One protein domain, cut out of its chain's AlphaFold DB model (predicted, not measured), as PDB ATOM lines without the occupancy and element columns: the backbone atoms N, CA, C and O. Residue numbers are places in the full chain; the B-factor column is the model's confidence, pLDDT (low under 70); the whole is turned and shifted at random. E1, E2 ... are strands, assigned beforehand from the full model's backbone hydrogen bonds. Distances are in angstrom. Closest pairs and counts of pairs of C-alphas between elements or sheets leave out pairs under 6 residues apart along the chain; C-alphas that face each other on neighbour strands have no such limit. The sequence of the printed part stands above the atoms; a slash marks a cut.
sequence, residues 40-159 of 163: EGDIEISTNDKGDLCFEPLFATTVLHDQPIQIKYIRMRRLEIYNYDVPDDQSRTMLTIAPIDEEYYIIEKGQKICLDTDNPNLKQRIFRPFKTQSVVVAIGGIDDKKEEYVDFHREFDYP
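What this domain is: This is residues 40 to 159 of the 163 residues of an uncharacterized protein of Psychrobacter sp. DAB_AL32B (UniProt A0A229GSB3). One strongly twisted sheet of eight strands curls into a trough, an incomplete barrel: E2 and E1 make one wall, E8 and E7 the floor, and E3 with E5 the other wall. Residues 109 to 121, the stretch between E5 and E6, run across the open side, where a short pairing of residues 113 to 114 ties them to E2, while E4 and E6 extend the sheet beyond E3. The printed part has 120 residues with no named helix and eight named strands, E1 to E8 in order along the chain, and its class is all strand. The sheet is branched at E3 and mixed, with E1 and E8 parallel and its other neighbour pairs antiparallel. The whole is compact, with a radius of gyration of the C-alphas of 14.1 A and spans of 37 by 32 by 27 A.

Where its parts are: E1 is residues 40 to 47, 23.3 A from first to last C-alpha, and begins with C-alpha 40 at (157.931, 117.512, 87.550). E2, residues 53 to 64, is the longest strand by residues; it measures 27.6 A and bends by 65 degrees at residue 60. E3, residues 73 to 82, measures 23.7 A and bends by 69 degrees at residue 77; its C-alpha 73 is at (144.870, 117.802, 84.177). E4 is residues 93 to 99, 17.0 A long. E5 is residues 105 to 108, 9.9 A, and E6 is residues 122 to 126, 13.3 A. E7, residues 133 to 142, measures 29.4 A. E8, residues 149 to 158, measures 27.4 A and ends with C-alpha 158 at (159.108, 94.790, 89.670).

How they stand to each other: In the branched sheet E1 and E2 form an antiparallel hairpin at 159 degrees, with N 44 and O 56 within hydrogen-bond range at 2.9 A. E2 is an edge strand on one side of E1, and E8 is on the other side, beside residues 40 to 43. E1 and E8 are parallel at 41 degrees, with N 153 and O 41 at 3.0 A. E8 and E7 form an antiparallel hairpin at 163 degrees, where N 139 and O 152 are 2.8 A apart. On the other side of E7 is E3, antiparallel at 154 degrees, with N 80 and O 138 at 2.8 A. E3 has three neighbours in staggered pairing: E7 is on one side of it, and E4 and E5 are on the other side, beside residues 78 to 82 and 73 to 76. E3 and E4 form an antiparallel hairpin at 156 degrees, with N 79 and O 97 at 2.8 A. E3 and E5 are antiparallel, with N 76 and O 105 at 2.8 A. E6 is an edge strand antiparallel to E4 at 165 degrees, with N 125 and O 96 at 2.8 A. Residues 113 to 114 pair antiparallel with residues 54 to 55 of E2. The closest C-alphas of E2 and E3, those of Phe 59 and Tyr 73, are 8.0 A apart. E1 and E5 are apart, and so are E2 and E6.

The domain as a whole: The two C-alphas farthest apart are those of Thr 132 and Lys 145, at 38.7 A. The printed part runs from residue 40 to 159 and has no cut. The link from E5 to E6, with 13 residues, is long; the links from E1 to E2 and from E4 to E5 are tight. The mean pLDDT of the printed part is 93.4, and no printed residue is under 70.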
ATOM      1  N   GLU A  40     157.618 118.830  87.003       96.00
ATOM      2  CA  GLU A  40     157.931 117.512  87.550       96.00
ATOM      3  C   GLU A  40     156.899 117.120  88.607       96.00
ATOM      4  O   GLU A  40     156.365 117.981  89.309       96.00
ATOM      5  N   GLY A  41     156.610 115.826  88.733       96.12
ATOM      6  CA  GLY A  41     155.733 115.291  89.774       96.12
ATOM      7  C   GLY A  41     155.964 113.801  90.035       96.12
ATOM      8  O   GLY A  41     156.710 113.144  89.314       96.12
ATOM      9  N   ASP A  42     155.310 113.266  91.064       97.50
ATOM     10  CA  ASP A  42     155.439 111.867  91.480       97.50
ATOM     11  C   ASP A  42     154.245 111.029  90.986       97.50
ATOM     12  O   ASP A  42     153.189 111.558  90.621       97.50
ATOM     13  N   ILE A  43     154.404 109.709  90.976       98.12
ATOM     14  CA  ILE A  43     153.363 108.746  90.606       98.12
ATOM     15  C   ILE A  43     153.071 107.843  91.800       98.12
ATOM     16  O   ILE A  43     153.968 107.202  92.347       98.12
ATOM     17  N   GLU A  44     151.795 107.713  92.149       97.38
ATOM     18  CA  GLU A  44     151.340 106.656  93.045       97.38
ATOM     19  C   GLU A  44     151.104 105.367  92.251       97.38
ATOM     20  O   GLU A  44     150.429 105.354  91.216       97.38
ATOM     21  N   ILE A  45     151.679 104.271  92.747       97.25
ATOM     22  CA  ILE A  45     151.562 102.942  92.151       97.25
ATOM     23  C   ILE A  45     150.602 102.121  93.004       97.25
ATOM     24  O   ILE A  45     150.724 102.047  94.220       97.25
ATOM     25  N   SER A  46     149.632 101.492  92.353       95.94
ATOM     26  CA  SER A  46     148.660 100.604  92.992       95.94
ATOM     27  C   SER A  46     148.369  99.405  92.092       95.94
ATOM     28  O   SER A  46     148.915  99.305  90.994       95.94
ATOM     29  N   THR A  47     147.521  98.486  92.545       94.12
ATOM     30  CA  THR A  47     147.000  97.389  91.717       94.12
ATOM     31  C   THR A  47     145.481  97.484  91.596       94.12
ATOM     32  O   THR A  47     144.818  97.987  92.505       94.12
ATOM     33  N   ASN A  48     144.923  97.053  90.462       91.94
ATOM     34  CA  ASN A  48     143.473  96.877  90.313       91.94
ATOM     35  C   ASN A  48     143.016  95.493  90.830       91.94
ATOM     36  O   ASN A  48     143.833  94.650  91.196       91.94
ATOM     37  N   ASP A  49     141.706  95.225  90.785       90.62
ATOM     38  CA  ASP A  49     141.112  93.944  91.213       90.62
ATOM     39  C   ASP A  49     141.605  92.716  90.417       90.62
ATOM     40  O   ASP A  49     141.439  91.578  90.860       90.62
ATOM     41  N   LYS A  50     142.196  92.927  89.231       90.56
ATOM     42  CA  LYS A  50     142.799  91.878  88.392       90.56
ATOM     43  C   LYS A  50     144.287  91.654  88.712       90.56
ATOM     44  O   LYS A  50     144.866  90.688  88.221       90.56
ATOM     45  N   GLY A  51     144.888  92.500  89.552       89.38
ATOM     46  CA  GLY A  51     146.311  92.481  89.894       89.38
ATOM     47  C   GLY A  51     147.206  93.282  88.941       89.38
ATOM     48  O   GLY A  51     148.428  93.214  89.074       89.38
ATOM     49  N   ASP A  52     146.638  94.045  88.002       91.88
ATOM     50  CA  ASP A  52     147.416  94.864  87.069       91.88
ATOM     51  C   ASP A  52     147.937  96.123  87.766       91.88
ATOM     52  O   ASP A  52     147.221  96.741  88.559       91.88
ATOM     53  N   LEU A  53     149.163  96.540  87.437       95.12
ATOM     54  CA  LEU A  53     149.735  97.784  87.958       95.12
ATOM     55  C   LEU A  53     148.987  98.995  87.409       95.12
ATOM     56  O   LEU A  53     148.762  99.090  86.205       95.12
ATOM     57  N   CYS A  54     148.665  99.935  88.285       96.75
ATOM     58  CA  CYS A  54     147.978 101.178  87.977       96.75
ATOM     59  C   CYS A  54     148.783 102.373  88.475       96.75
ATOM     60  O   CYS A  54     149.261 102.378  89.608       96.75
ATOM     61  N   PHE A  55     148.878 103.393  87.628       97.62
ATOM     62  CA  PHE A  55     149.725 104.563  87.821       97.62
ATOM     63  C   PHE A  55     148.857 105.820  87.900       97.62
ATOM     64  O   PHE A  55     148.156 106.148  86.939       97.62
ATOM     65  N   GLU A  56     148.890 106.504  89.043       97.81
ATOM     66  CA  GLU A  56     148.179 107.763  89.279       97.81
ATOM     67  C   GLU A  56     149.171 108.932  89.345       97.81
ATOM     68  O   GLU A  56     150.007 108.963  90.251       97.81
ATOM     69  N   PRO A  57     149.094 109.917  88.434       97.75
ATOM     70  CA  PRO A  57     149.849 111.157  88.581       97.75
ATOM     71  C   PRO A  57     149.427 111.918  89.845       97.75
ATOM     72  O   PRO A  57     148.268 112.322  89.993       97.75
ATOM     73  N   LEU A  58     150.375 112.190  90.742       97.06
ATOM     74  CA  LEU A  58     150.121 112.953  91.959       97.06
ATOM     75  C   LEU A  58     150.223 114.452  91.686       97.06
ATOM     76  O   LEU A  58     151.203 115.113  92.009       97.06
ATOM     77  N   PHE A  59     149.162 115.039  91.136       95.62
ATOM     78  CA  PHE A  59     149.111 116.472  90.808       95.62
ATOM     79  C   PHE A  59     149.503 117.415  91.963       95.62
ATOM     80  O   PHE A  59     150.000 118.515  91.726       95.62
ATOM     81  N   ALA A  60     149.297 116.997  93.217       95.00
ATOM     82  CA  ALA A  60     149.660 117.773  94.403       95.00
ATOM     83  C   ALA A  60     151.179 117.919  94.618       95.00
ATOM     84  O   ALA A  60     151.589 118.789  95.383       95.00
ATOM     85  N   THR A  61     152.000 117.097  93.964       95.25
ATOM     86  CA  THR A  61     153.466 117.149  94.057       95.25
ATOM     87  C   THR A  61     154.093 117.950  92.919       95.25
ATOM     88  O   THR A  61     155.311 117.940  92.785       95.25
ATOM     89  N   THR A  62     153.286 118.580  92.059       95.69
ATOM     90  CA  THR A  62     153.804 119.220  90.849       95.69
ATOM     91  C   THR A  62     154.621 120.466  91.165       95.69
ATOM     92  O   THR A  62     154.174 121.354  91.899       95.69
ATOM     93  N   VAL A  63     155.816 120.543  90.585       95.12
ATOM     94  CA  VAL A  63     156.735 121.671  90.740       95.12
ATOM     95  C   VAL A  63     157.245 122.151  89.386       95.12
ATOM     96  O   VAL A  63     157.471 121.353  88.484       95.12
ATOM     97  N   LEU A  64     157.447 123.459  89.251       94.12
ATOM     98  CA  LEU A  64     158.128 124.090  88.122       94.12
ATOM     99  C   LEU A  64     159.267 124.932  88.685       94.12
ATOM    100  O   LEU A  64     159.016 125.845  89.470       94.12
ATOM    101  N   HIS A  65     160.511 124.628  88.310       90.00
ATOM    102  CA  HIS A  65     161.695 125.287  88.884       90.00
ATOM    103  C   HIS A  65     161.695 125.279  90.424       90.00
ATOM    104  O   HIS A  65     161.850 126.324  91.057       90.00
ATOM    105  N   ASP A  66     161.448 124.106  91.016       87.31
ATOM    106  CA  ASP A  66     161.345 123.887  92.468       87.31
ATOM    107  C   ASP A  66     160.209 124.659  93.168       87.31
ATOM    108  O   ASP A  66     160.120 124.676  94.399       87.31
ATOM    109  N   GLN A  67     159.311 125.300  92.412       93.31
ATOM    110  CA  GLN A  67     158.154 126.001  92.958       93.31
ATOM    111  C   GLN A  67     156.890 125.161  92.787       93.31
ATOM    112  O   GLN A  67     156.589 124.762  91.662       93.31
ATOM    113  N   PRO A  68     156.112 124.922  93.861       94.69
ATOM    114  CA  PRO A  68     154.834 124.237  93.752       94.69
ATOM    115  C   PRO A  68     153.898 124.965  92.794       94.69
ATOM    116  O   PRO A  68     153.705 126.181  92.899       94.69
ATOM    117  N   ILE A  69     153.267 124.208  91.906       93.94
ATOM    118  CA  ILE A  69     152.245 124.725  91.004       93.94
ATOM    119  C   ILE A  69     150.954 123.924  91.141       93.94
ATOM    120  O   ILE A  69     150.885 122.896  91.807       93.94
ATOM    121  N   GLN A  70     149.891 124.435  90.530       91.19
ATOM    122  CA  GLN A  70     148.633 123.714  90.416       91.19
ATOM    123  C   GLN A  70     148.290 123.573  88.942       91.19
ATOM    124  O   GLN A  70     148.045 124.575  88.267       91.19
ATOM    125  N   ILE A  71     148.231 122.329  88.484       93.00
ATOM    126  CA  ILE A  71     147.674 121.958  87.184       93.00
ATOM    127  C   ILE A  71     146.413 121.121  87.412       93.00
ATOM    128  O   ILE A  71     146.296 120.408  88.413       93.00
ATOM    129  N   LYS A  72     145.432 121.245  86.517       93.19
ATOM    130  CA  LYS A  72     144.122 120.581  86.677       93.19
ATOM    131  C   LYS A  72     144.071 119.187  86.065       93.19
ATOM    132  O   LYS A  72     143.389 118.308  86.582       93.19
ATOM    133  N   TYR A  73     144.753 119.032  84.941       96.44
ATOM    134  CA  TYR A  73     144.870 117.802  84.177       96.44
ATOM    135  C   TYR A  73     146.180 117.855  83.393       96.44
ATOM    136  O   TYR A  73     146.748 118.931  83.197       96.44
ATOM    137  N   ILE A  74     146.625 116.707  82.893       96.56
ATOM    138  CA  ILE A  74     147.646 116.666  81.847       96.56
ATOM    139  C   ILE A  74     147.070 116.166  80.539       96.56
ATOM    140  O   ILE A  74     146.192 115.305  80.495       96.56
ATOM    141  N   ARG A  75     147.612 116.700  79.450       97.31
ATOM    142  CA  ARG A  75     147.475 116.148  78.109       97.31
ATOM    143  C   ARG A  75     148.597 115.125  77.963       97.31
ATOM    144  O   ARG A  75     149.698 115.464  77.533       97.31
ATOM    145  N   MET A  76     148.353 113.895  78.403       97.12
ATOM    146  CA  MET A  76     149.340 112.822  78.349       97.12
ATOM    147  C   MET A  76     149.625 112.458  76.896       97.12
ATOM    148  O   MET A  76     148.727 112.072  76.152       97.12
ATOM    149  N   ARG A  77     150.897 112.506  76.514       97.12
ATOM    150  CA  ARG A  77     151.364 111.983  75.232       97.12
ATOM    151  C   ARG A  77     151.707 110.498  75.333       97.12
ATOM    152  O   ARG A  77     151.473 109.745  74.391       97.12
ATOM    153  N   ARG A  78     152.304 110.080  76.451       96.19
ATOM    154  CA  ARG A  78     152.771 108.705  76.654       96.19
ATOM    155  C   ARG A  78     153.018 108.406  78.130       96.19
ATOM    156  O   ARG A  78     153.628 109.215  78.821       96.19
ATOM    157  N   LEU A  79     152.644 107.203  78.543       97.88
ATOM    158  CA  LEU A  79     153.209 106.505  79.692       97.88
ATOM    159  C   LEU A  79     154.284 105.537  79.188       97.88
ATOM    160  O   LEU A  79     154.077 104.833  78.197       97.88
ATOM    161  N   GLU A  80     155.432 105.502  79.849       96.69
ATOM    162  CA  GLU A  80     156.561 104.637  79.525       96.69
ATOM    163  C   GLU A  80     157.070 103.944  80.789       96.69
ATOM    164  O   GLU A  80     157.254 104.588  81.814       96.69
ATOM    165  N   ILE A  81     157.316 102.635  80.708       96.50
ATOM    166  CA  ILE A  81     158.065 101.899  81.729       96.50
ATOM    167  C   ILE A  81     159.381 101.457  81.113       96.50
ATOM    168  O   ILE A  81     159.397 100.838  80.041       96.50
ATOM    169  N   TYR A  82     160.485 101.781  81.774       94.94
ATOM    170  CA  TYR A  82     161.823 101.542  81.261       94.94
ATOM    171  C   TYR A  82     162.799 101.168  82.374       94.94
ATOM    172  O   TYR A  82     162.599 101.486  83.541       94.94
ATOM    173  N   ASN A  83     163.861 100.459  81.998       92.44
ATOM    174  CA  ASN A  83     164.946 100.113  82.909       92.44
ATOM    175  C   ASN A  83     166.064 101.163  82.778       92.44
ATOM    176  O   ASN A  83     166.671 101.274  81.707       92.44
ATOM    177  N   TYR A  84     166.316 101.925  83.848       84.81
ATOM    178  CA  TYR A  84     167.342 102.975  83.873       84.81
ATOM    179  C   TYR A  84     168.777 102.409  83.865       84.81
ATOM    180  O   TYR A  84     169.686 103.061  83.358       84.81
ATOM    181  N   ASP A  85     168.976 101.169  84.324       86.25
ATOM    182  CA  ASP A  85     170.285 100.495  84.355       86.25
ATOM    183  C   ASP A  85     170.770 100.052  82.966       86.25
ATOM    184  O   ASP A  85     171.937  99.699  82.775       86.25
ATOM    185  N   VAL A  86     169.881 100.034  81.969       85.88
ATOM    186  CA  VAL A  86     170.255  99.730  80.584       85.88
ATOM    187  C   VAL A  86     170.982 100.948  79.990       85.88
ATOM    188  O   VAL A  86     170.485 102.060  80.109       85.88
ATOM    189  N   PRO A  87     172.134 100.800  79.318       84.62
ATOM    190  CA  PRO A  87     172.846 101.920  78.686       84.62
ATOM    191  C   PRO A  87     172.015 102.715  77.653       84.62
ATOM    192  O   PRO A  87     171.116 102.160  77.028       84.62
ATOM    193  N   ASP A  88     172.323 104.007  77.457       79.00
ATOM    194  CA  ASP A  88     171.580 104.929  76.562       79.00
ATOM    195  C   ASP A  88     171.599 104.504  75.086       79.00
ATOM    196  O   ASP A  88     170.681 104.813  74.327       79.00
ATOM    197  N   ASP A  89     172.650 103.795  74.668       81.81
ATOM    198  CA  ASP A  89     172.799 103.266  73.310       81.81
ATOM    199  C   ASP A  89     171.921 102.030  73.053       81.81
ATOM    200  O   ASP A  89     171.838 101.534  71.926       81.81
ATOM    201  N   GLN A  90     171.226 101.544  74.083       81.75
ATOM    202  CA  GLN A  90     170.283 100.445  74.011       81.75
ATOM    203  C   GLN A  90     168.865 100.926  74.318       81.75
ATOM    204  O   GLN A  90     168.621 101.844  75.093       81.75
ATOM    205  N   SER A  91     167.878 100.251  73.730       84.12
ATOM    206  CA  SER A  91     166.477 100.521  74.057       84.12
ATOM    207  C   SER A  91     166.209 100.189  75.533       84.12
ATOM    208  O   SER A  91     166.251  99.026  75.928       84.12
ATOM    209  N   ARG A  92     165.946 101.213  76.348       91.31
ATOM    210  CA  ARG A  92     165.583 101.083  77.773       91.31
ATOM    211  C   ARG A  92     164.112 100.745  77.977       91.31
ATOM    212  O   ARG A  92     163.743 100.109  78.963       91.31
ATOM    213  N   THR A  93     163.285 101.172  77.028       93.62
ATOM    214  CA  THR A  93     161.834 101.028  77.034       93.62
ATOM    215  C   THR A  93     161.419  99.565  77.079       93.62
ATOM    216  O   THR A  93     161.771  98.762  76.213       93.62
ATOM    217  N   MET A  94     160.618  99.226  78.078       94.69
ATOM    218  CA  MET A  94     160.015  97.907  78.222       94.69
ATOM    219  C   MET A  94     158.582  97.911  77.708       94.69
ATOM    220  O   MET A  94     158.180  96.995  76.989       94.69
ATOM    221  N   LEU A  95     157.832  98.963  78.033       95.94
ATOM    222  CA  LEU A  95     156.423  99.107  77.700       95.94
ATOM    223  C   LEU A  95     156.074 100.579  77.497       95.94
ATOM    224  O   LEU A  95     156.610 101.451  78.176       95.94
ATOM    225  N   THR A  96     155.140 100.847  76.588       96.94
ATOM    226  CA  THR A  96     154.496 102.160  76.479       96.94
ATOM    227  C   THR A  96     152.985 102.024  76.412       96.94
ATOM    228  O   THR A  96     152.493 101.116  75.742       96.94
ATOM    229  N   ILE A  97     152.263 102.976  76.993       97.75
ATOM    230  CA  ILE A  97     150.835 103.201  76.753       97.75
ATOM    231  C   ILE A  97     150.695 104.605  76.168       97.75
ATOM    232  O   ILE A  97     151.187 105.574  76.741       97.75
ATOM    233  N   ALA A  98     150.069 104.719  75.001       97.12
ATOM    234  CA  ALA A  98     149.907 105.993  74.304       97.12
ATOM    235  C   ALA A  98     148.509 106.102  73.675       97.12
ATOM    236  O   ALA A  98     147.885 105.064  73.434       97.12
ATOM    237  N   PRO A  99     148.015 107.318  73.391       97.06
ATOM    238  CA  PRO A  99     146.741 107.502  72.703       97.06
ATOM    239  C   PRO A  99     146.747 106.859  71.301       97.06
ATOM    240  O   PRO A  99     147.797 106.787  70.655       97.06
ATOM    241  N   ILE A 100     145.596 106.350  70.842       94.06
ATOM    242  CA  ILE A 100     145.480 105.685  69.525       94.06
ATOM    243  C   ILE A 100     145.315 106.695  68.389       94.06
ATOM    244  O   ILE A 100     146.114 106.693  67.452       94.06
ATOM    245  N   ASP A 101     144.274 107.522  68.485       88.81
ATOM    246  CA  ASP A 101     143.785 108.365  67.385       88.81
ATOM    247  C   ASP A 101     144.017 109.866  67.622       88.81
ATOM    248  O   ASP A 101     143.836 110.680  66.717       88.81
ATOM    249  N   GLU A 102     144.441 110.241  68.829       83.12
ATOM    250  CA  GLU A 102     144.735 111.622  69.211       83.12
ATOM    251  C   GLU A 102     146.220 111.796  69.543       83.12
ATOM    252  O   GLU A 102     146.933 110.843  69.842       83.12
ATOM    253  N   GLU A 103     146.711 113.033  69.508       88.81
ATOM    254  CA  GLU A 103     148.085 113.326  69.940       88.81
ATOM    255  C   GLU A 103     148.235 113.219  71.469       88.81
ATOM    256  O   GLU A 103     149.318 112.912  71.973       88.81
ATOM    257  N   TYR A 104     147.139 113.441  72.204       95.25
ATOM    258  CA  TYR A 104     147.115 113.461  73.661       95.25
ATOM    259  C   TYR A 104     145.879 112.750  74.214       95.25
ATOM    260  O   TYR A 104     144.810 112.812  73.623       95.25
ATOM    261  N   TYR A 105     146.014 112.158  75.395       96.75
ATOM    262  CA  TYR A 105     144.920 111.651  76.217       96.75
ATOM    263  C   TYR A 105     144.838 112.482  77.499       96.75
ATOM    264  O   TYR A 105     145.861 112.756  78.125       96.75
ATOM    265  N   ILE A 106     143.643 112.932  77.879       97.06
ATOM    266  CA  ILE A 106     143.471 113.764  79.077       97.06
ATOM    267  C   ILE A 106     143.454 112.865  80.313       97.06
ATOM    268  O   ILE A 106     142.634 111.954  80.391       97.06
ATOM    269  N   ILE A 107     144.337 113.154  81.269       97.38
ATOM    270  CA  ILE A 107     144.322 112.547  82.603       97.38
ATOM    271  C   ILE A 107     143.969 113.629  83.617       97.38
ATOM    272  O   ILE A 107     144.693 114.617  83.761       97.38
ATOM    273  N   GLU A 108     142.862 113.431  84.315       97.12
ATOM    274  CA  GLU A 108     142.395 114.275  85.411       97.12
ATOM    275  C   GLU A 108     142.865 113.739  86.770       97.12
ATOM    276  O   GLU A 108     143.263 112.580  86.915       97.12
ATOM    277  N   LYS A 109     142.791 114.583  87.802       94.69
ATOM    278  CA  LYS A 109     143.104 114.184  89.181       94.69
ATOM    279  C   LYS A 109     142.287 112.965  89.622       94.69
ATOM    280  O   LYS A 109     141.065 112.965  89.493       94.69
ATOM    281  N   GLY A 110     142.957 111.971  90.209       95.25
ATOM    282  CA  GLY A 110     142.331 110.727  90.667       95.25
ATOM    283  C   GLY A 110     142.207 109.647  89.590       95.25
ATOM    284  O   GLY A 110     141.749 108.545  89.884       95.25
ATOM    285  N   GLN A 111     142.569 109.941  88.336       96.88
ATOM    286  CA  GLN A 111     142.536 108.949  87.265       96.88
ATOM    287  C   GLN A 111     143.831 108.145  87.219       96.88
ATOM    288  O   GLN A 111     144.934 108.692  87.255       96.88
ATOM    289  N   LYS A 112     143.671 106.830  87.069       96.00
ATOM    290  CA  LYS A 112     144.769 105.871  86.983       96.00
ATOM    291  C   LYS A 112     144.877 105.313  85.573       96.00
ATOM    292  O   LYS A 112     143.864 104.993  84.951       96.00
ATOM    293  N   ILE A 113     146.102 105.126  85.098       97.00
ATOM    294  CA  ILE A 113     146.373 104.322  83.904       97.00
ATOM    295  C   ILE A 113     146.884 102.968  84.365       97.00
ATOM    296  O   ILE A 113     147.932 102.893  84.996       97.00
ATOM    297  N   CYS A 114     146.147 101.909  84.052       95.81
ATOM    298  CA  CYS A 114     146.548 100.548  84.381       95.81
ATOM    299  C   CYS A 114     147.223  99.856  83.197       95.81
ATOM    300  O   CYS A 114     146.914 100.140  82.036       95.81
ATOM    301  N   LEU A 115     148.129  98.931  83.501       94.19
ATOM    302  CA  LEU A 115     148.553  97.912  82.551       94.19
ATOM    303  C   LEU A 115     147.346  97.082  82.120       94.19
ATOM    304  O   LEU A 115     146.377  96.953  82.865       94.19
ATOM    305  N   ASP A 116     147.402  96.587  80.885       88.94
ATOM    306  CA  ASP A 116     146.325  95.816  80.258       88.94
ATOM    307  C   ASP A 116     144.961  96.530  80.349       88.94
ATOM    308  O   ASP A 116     143.903  95.924  80.503       88.94
ATOM    309  N   THR A 117     144.998  97.865  80.239       83.19
ATOM    310  CA  THR A 117     143.800  98.703  80.239       83.19
ATOM    311  C   THR A 117     142.886  98.371  79.061       83.19
ATOM    312  O   THR A 117     143.302  98.380  77.903       83.19
ATOM    313  N   ASP A 118     141.603  98.164  79.362       87.44
ATOM    314  CA  ASP A 118     140.537  97.977  78.370       87.44
ATOM    315  C   ASP A 118     140.093  99.319  77.734       87.44
ATOM    316  O   ASP A 118     139.082  99.384  77.033       87.44
ATOM    317  N   ASN A 119     140.811 100.421  77.997       90.75
ATOM    318  CA  ASN A 119     140.476 101.745  77.482       90.75
ATOM    319  C   ASN A 119     140.675 101.807  75.955       90.75
ATOM    320  O   ASN A 119     141.817 101.760  75.492       90.75
ATOM    321  N   PRO A 120     139.604 102.001  75.160       92.94
ATOM    322  CA  PRO A 120     139.686 101.963  73.701       92.94
ATOM    323  C   PRO A 120     140.494 103.122  73.102       92.94
ATOM    324  O   PRO A 120     140.880 103.047  71.943       92.94
ATOM    325  N   ASN A 121     140.764 104.179  73.874       94.88
ATOM    326  CA  ASN A 121     141.511 105.350  73.416       94.88
ATOM    327  C   ASN A 121     143.015 105.240  73.690       94.88
ATOM    328  O   ASN A 121     143.777 106.109  73.262       94.88
ATOM    329  N   LEU A 122     143.454 104.195  74.396       96.62
ATOM    330  CA  LEU A 122     144.849 103.954  74.737       96.62
ATOM    331  C   LEU A 122     145.321 102.633  74.130       96.62
ATOM    332  O   LEU A 122     144.616 101.631  74.124       96.62
ATOM    333  N   LYS A 123     146.558 102.616  73.637       96.12
ATOM    334  CA  LYS A 123     147.208 101.414  73.120       96.12
ATOM    335  C   LYS A 123     148.478 101.123  73.886       96.12
ATOM    336  O   LYS A 123     149.440 101.891  73.844       96.12
ATOM    337  N   GLN A 124     148.490  99.951  74.504       96.31
ATOM    338  CA  GLN A 124     149.680  99.369  75.097       96.31
ATOM    339  C   GLN A 124     150.554  98.715  74.021       96.31
ATOM    340  O   GLN A 124     150.070  98.055  73.098       96.31
ATOM    341  N   ARG A 125     151.868  98.894  74.140       95.31
ATOM    342  CA  ARG A 125     152.880  98.200  73.340       95.31
ATOM    343  C   ARG A 125     153.966  97.685  74.267       95.31
ATOM    344  O   ARG A 125     154.562  98.465  75.006       95.31
ATOM    345  N   ILE A 126     154.217  96.383  74.204       94.50
ATOM    346  CA  ILE A 126     155.260  95.702  74.971       94.50
ATOM    347  C   ILE A 126     156.450  95.483  74.041       94.50
ATOM    348  O   ILE A 126     156.312  94.861  72.989       94.50
ATOM    349  N   PHE A 127     157.612  95.998  74.426       92.81
ATOM    350  CA  PHE A 127     158.865  95.846  73.683       92.81
ATOM    351  C   PHE A 127     159.745  94.754  74.281       92.81
ATOM    352  O   PHE A 127     160.472  94.075  73.556       92.81
ATOM    353  N   ARG A 128     159.695  94.586  75.607       89.00
ATOM    354  CA  ARG A 128     160.486  93.604  76.353       89.00
ATOM    355  C   ARG A 128     159.655  93.023  77.499       89.00
ATOM    356  O   ARG A 128     158.834  93.742  78.063       89.00
ATOM    357  N   PRO A 129     159.860  91.748  77.862       84.38
ATOM    358  CA  PRO A 129     159.187  91.160  79.011       84.38
ATOM    359  C   PRO A 129     159.657  91.819  80.311       84.38
ATOM    360  O   PRO A 129     160.839  92.148  80.454       84.38
ATOM    361  N   PHE A 130     158.745  91.951  81.273       83.75
ATOM    362  CA  PHE A 130     159.094  92.356  82.628       83.75
ATOM    363  C   PHE A 130     159.868  91.238  83.333       83.75
ATOM    364  O   PHE A 130     159.496  90.065  83.271       83.75
ATOM    365  N   LYS A 131     160.975  91.608  83.973       87.25
ATOM    366  CA  LYS A 131     161.818  90.731  84.793       87.25
ATOM    367  C   LYS A 131     161.932  91.338  86.184       87.25
ATOM    368  O   LYS A 131     161.631  92.516  86.349       87.25
ATOM    369  N   THR A 132     162.386  90.552  87.155       89.44
ATOM    370  CA  THR A 132     162.686  91.072  88.491       89.44
ATOM    371  C   THR A 132     163.850  92.056  88.426       89.44
ATOM    372  O   THR A 132     164.976  91.628  88.169       89.44
ATOM    373  N   GLN A 133     163.569  93.350  88.585       91.44
ATOM    374  CA  GLN A 133     164.539  94.449  88.491       91.44
ATOM    375  C   GLN A 133     163.902  95.774  88.955       91.44
ATOM    376  O   GLN A 133     162.672  95.886  88.934       91.44
ATOM    377  N   SER A 134     164.729  96.776  89.279       93.44
ATOM    378  CA  SER A 134     164.269  98.164  89.423       93.44
ATOM    379  C   SER A 134     163.923  98.744  88.048       93.44
ATOM    380  O   SER A 134     164.593  98.479  87.040       93.44
ATOM    381  N   VAL A 135     162.826  99.489  87.984       95.12
ATOM    382  CA  VAL A 135     162.337 100.164  86.782       95.12
ATOM    383  C   VAL A 135     161.801 101.546  87.133       95.12
ATOM    384  O   VAL A 135     161.427 101.829  88.269       95.12
ATOM    385  N   VAL A 136     161.702 102.399  86.120       95.81
ATOM    386  CA  VAL A 136     161.053 103.704  86.221       95.81
ATOM    387  C   VAL A 136     159.781 103.680  85.386       95.81
ATOM    388  O   VAL A 136     159.802 103.266  84.223       95.81
ATOM    389  N   VAL A 137     158.675 104.136  85.971       97.62
ATOM    390  CA  VAL A 137     157.494 104.567  85.218       97.62
ATOM    391  C   VAL A 137     157.556 106.080  85.044       97.62
ATOM    392  O   VAL A 137     157.840 106.795  86.000       97.62
ATOM    393  N   ALA A 138     157.291 106.558  83.831       97.44
ATOM    394  CA  ALA A 138     157.154 107.972  83.516       97.44
ATOM    395  C   ALA A 138     155.848 108.236  82.755       97.44
ATOM    396  O   ALA A 138     155.487 107.482  81.848       97.44
ATOM    397  N   ILE A 139     155.145 109.309  83.108       98.12
ATOM    398  CA  ILE A 139     153.944 109.807  82.433       98.12
ATOM    399  C   ILE A 139     154.257 111.214  81.935       98.12
ATOM    400  O   ILE A 139     154.277 112.175  82.700       98.12
ATOM    401  N   GLY A 140     154.477 111.314  80.625       96.38
ATOM    402  CA  GLY A 140     154.889 112.542  79.959       96.38
ATOM    403  C   GLY A 140     153.784 113.162  79.111       96.38
ATOM    404  O   GLY A 140     152.982 112.469  78.467       96.38
ATOM    405  N   GLY A 141     153.767 114.490  79.044       95.81
ATOM    406  CA  GLY A 141     152.770 115.231  78.284       95.81
ATOM    407  C   GLY A 141     152.983 116.737  78.301       95.81
ATOM    408  O   GLY A 141     154.109 117.225  78.364       95.81
ATOM    409  N   ILE A 142     151.870 117.457  78.211       95.81
ATOM    410  CA  ILE A 142     151.806 118.915  78.296       95.81
ATOM    411  C   ILE A 142     150.746 119.291  79.341       95.81
ATOM    412  O   ILE A 142     149.749 118.577  79.502       95.81
ATOM    413  N   ASP A 143     150.964 120.394  80.048       95.25
ATOM    414  CA  ASP A 143     150.065 120.905  81.079       95.25
ATOM    415  C   ASP A 143     148.692 121.360  80.538       95.25
ATOM    416  O   ASP A 143     148.412 121.365  79.330       95.25
ATOM    417  N   ASP A 144     147.792 121.740  81.448       92.69
ATOM    418  CA  ASP A 144     146.431 122.141  81.099       92.69
ATOM    419  C   ASP A 144     146.366 123.438  80.284       92.69
ATOM    420  O   ASP A 144     145.417 123.607  79.505       92.69
ATOM    421  N   LYS A 145     147.386 124.300  80.403       92.94
ATOM    422  CA  LYS A 145     147.504 125.574  79.677       92.94
ATOM    423  C   LYS A 145     148.229 125.462  78.339       92.94
ATOM    424  O   LYS A 145     148.098 126.371  77.523       92.94
ATOM    425  N   LYS A 146     148.886 124.333  78.062       88.75
ATOM    426  CA  LYS A 146     149.702 124.098  76.860       88.75
ATOM    427  C   LYS A 146     150.969 124.950  76.785       88.75
ATOM    428  O   LYS A 146     151.384 125.335  75.692       88.75
ATOM    429  N   GLU A 147     151.550 125.255  77.932       88.31
ATOM    430  CA  GLU A 147     152.714 126.129  78.060       88.31
ATOM    431  C   GLU A 147     153.977 125.325  78.369       88.31
ATOM    432  O   GLU A 147     155.015 125.578  77.762       88.31
ATOM    433  N   GLU A 148     153.872 124.316  79.238       92.69
ATOM    434  CA  GLU A 148     155.025 123.579  79.756       92.69
ATOM    435  C   GLU A 148     154.894 122.073  79.512       92.69
ATOM    436  O   GLU A 148     153.801 121.491  79.533       92.69
ATOM    437  N   TYR A 149     156.038 121.420  79.301       94.38
ATOM    438  CA  TYR A 149     156.100 119.963  79.339       94.38
ATOM    439  C   TYR A 149     155.886 119.482  80.768       94.38
ATOM    440  O   TYR A 149     156.336 120.121  81.715       94.38
ATOM    441  N   VAL A 150     155.226 118.339  80.917       94.69
ATOM    442  CA  VAL A 150     155.012 117.705  82.220       94.69
ATOM    443  C   VAL A 150     155.609 116.311  82.190       94.69
ATOM    444  O   VAL A 150     155.381 115.578  81.224       94.69
ATOM    445  N   ASP A 151     156.335 115.957  83.242       95.50
ATOM    446  CA  ASP A 151     156.907 114.634  83.450       95.50
ATOM    447  C   ASP A 151     156.666 114.179  84.893       95.50
ATOM    448  O   ASP A 151     157.269 114.682  85.843       95.50
ATOM    449  N   PHE A 152     155.750 113.231  85.059       97.31
ATOM    450  CA  PHE A 152     155.609 112.515  86.320       97.31
ATOM    451  C   PHE A 152     156.455 111.257  86.262       97.31
ATOM    452  O   PHE A 152     156.353 110.524  85.282       97.31
ATOM    453  N   HIS A 153     157.214 110.946  87.305       97.06
ATOM    454  CA  HIS A 153     158.000 109.720  87.325       97.06
ATOM    455  C   HIS A 153     158.081 109.099  88.714       97.06
ATOM    456  O   HIS A 153     157.993 109.785  89.726       97.06
ATOM    457  N   ARG A 154     158.266 107.778  88.748       96.94
ATOM    458  CA  ARG A 154     158.480 107.007  89.974       96.94
ATOM    459  C   ARG A 154     159.367 105.806  89.686       96.94
ATOM    460  O   ARG A 154     159.123 105.065  88.733       96.94
ATOM    461  N   GLU A 155     160.369 105.599  90.531       96.06
ATOM    462  CA  GLU A 155     161.148 104.360  90.566       96.06
ATOM    463  C   GLU A 155     160.453 103.316  91.454       96.06
ATOM    464  O   GLU A 155     159.908 103.651  92.512       96.06
ATOM    465  N   PHE A 156     160.452 102.055  91.015       95.00
ATOM    466  CA  PHE A 156     159.927 100.929  91.784       95.00
ATOM    467  C   PHE A 156     160.550  99.591  91.362       95.00
ATOM    468  O   PHE A 156     160.961  99.408  90.216       95.00
ATOM    469  N   ASP A 157     160.544  98.622  92.277       93.81
ATOM    470  CA  ASP A 157     160.936  97.245  91.981       93.81
ATOM    471  C   ASP A 157     159.779  96.460  91.351       93.81
ATOM    472  O   ASP A 157     158.657  96.452  91.864       93.81
ATOM    473  N   TYR A 158     160.048  95.748  90.254       91.31
ATOM    474  CA  TYR A 158     159.108  94.790  89.670       91.31
ATOM    475  C   TYR A 158     159.450  93.348  90.104       91.31
ATOM    476  O   TYR A 158     160.627  92.984  90.076       91.31
ATOM    477  N   PRO A 159     158.471  92.472  90.418       90.25
ATOM    478  CA  PRO A 159     157.050  92.778  90.574       90.25
ATOM    479  C   PRO A 159     156.811  93.684  91.785       90.25
ATOM    480  O   PRO A 159     157.409  93.486  92.840       90.25
TER     481      PRO A 159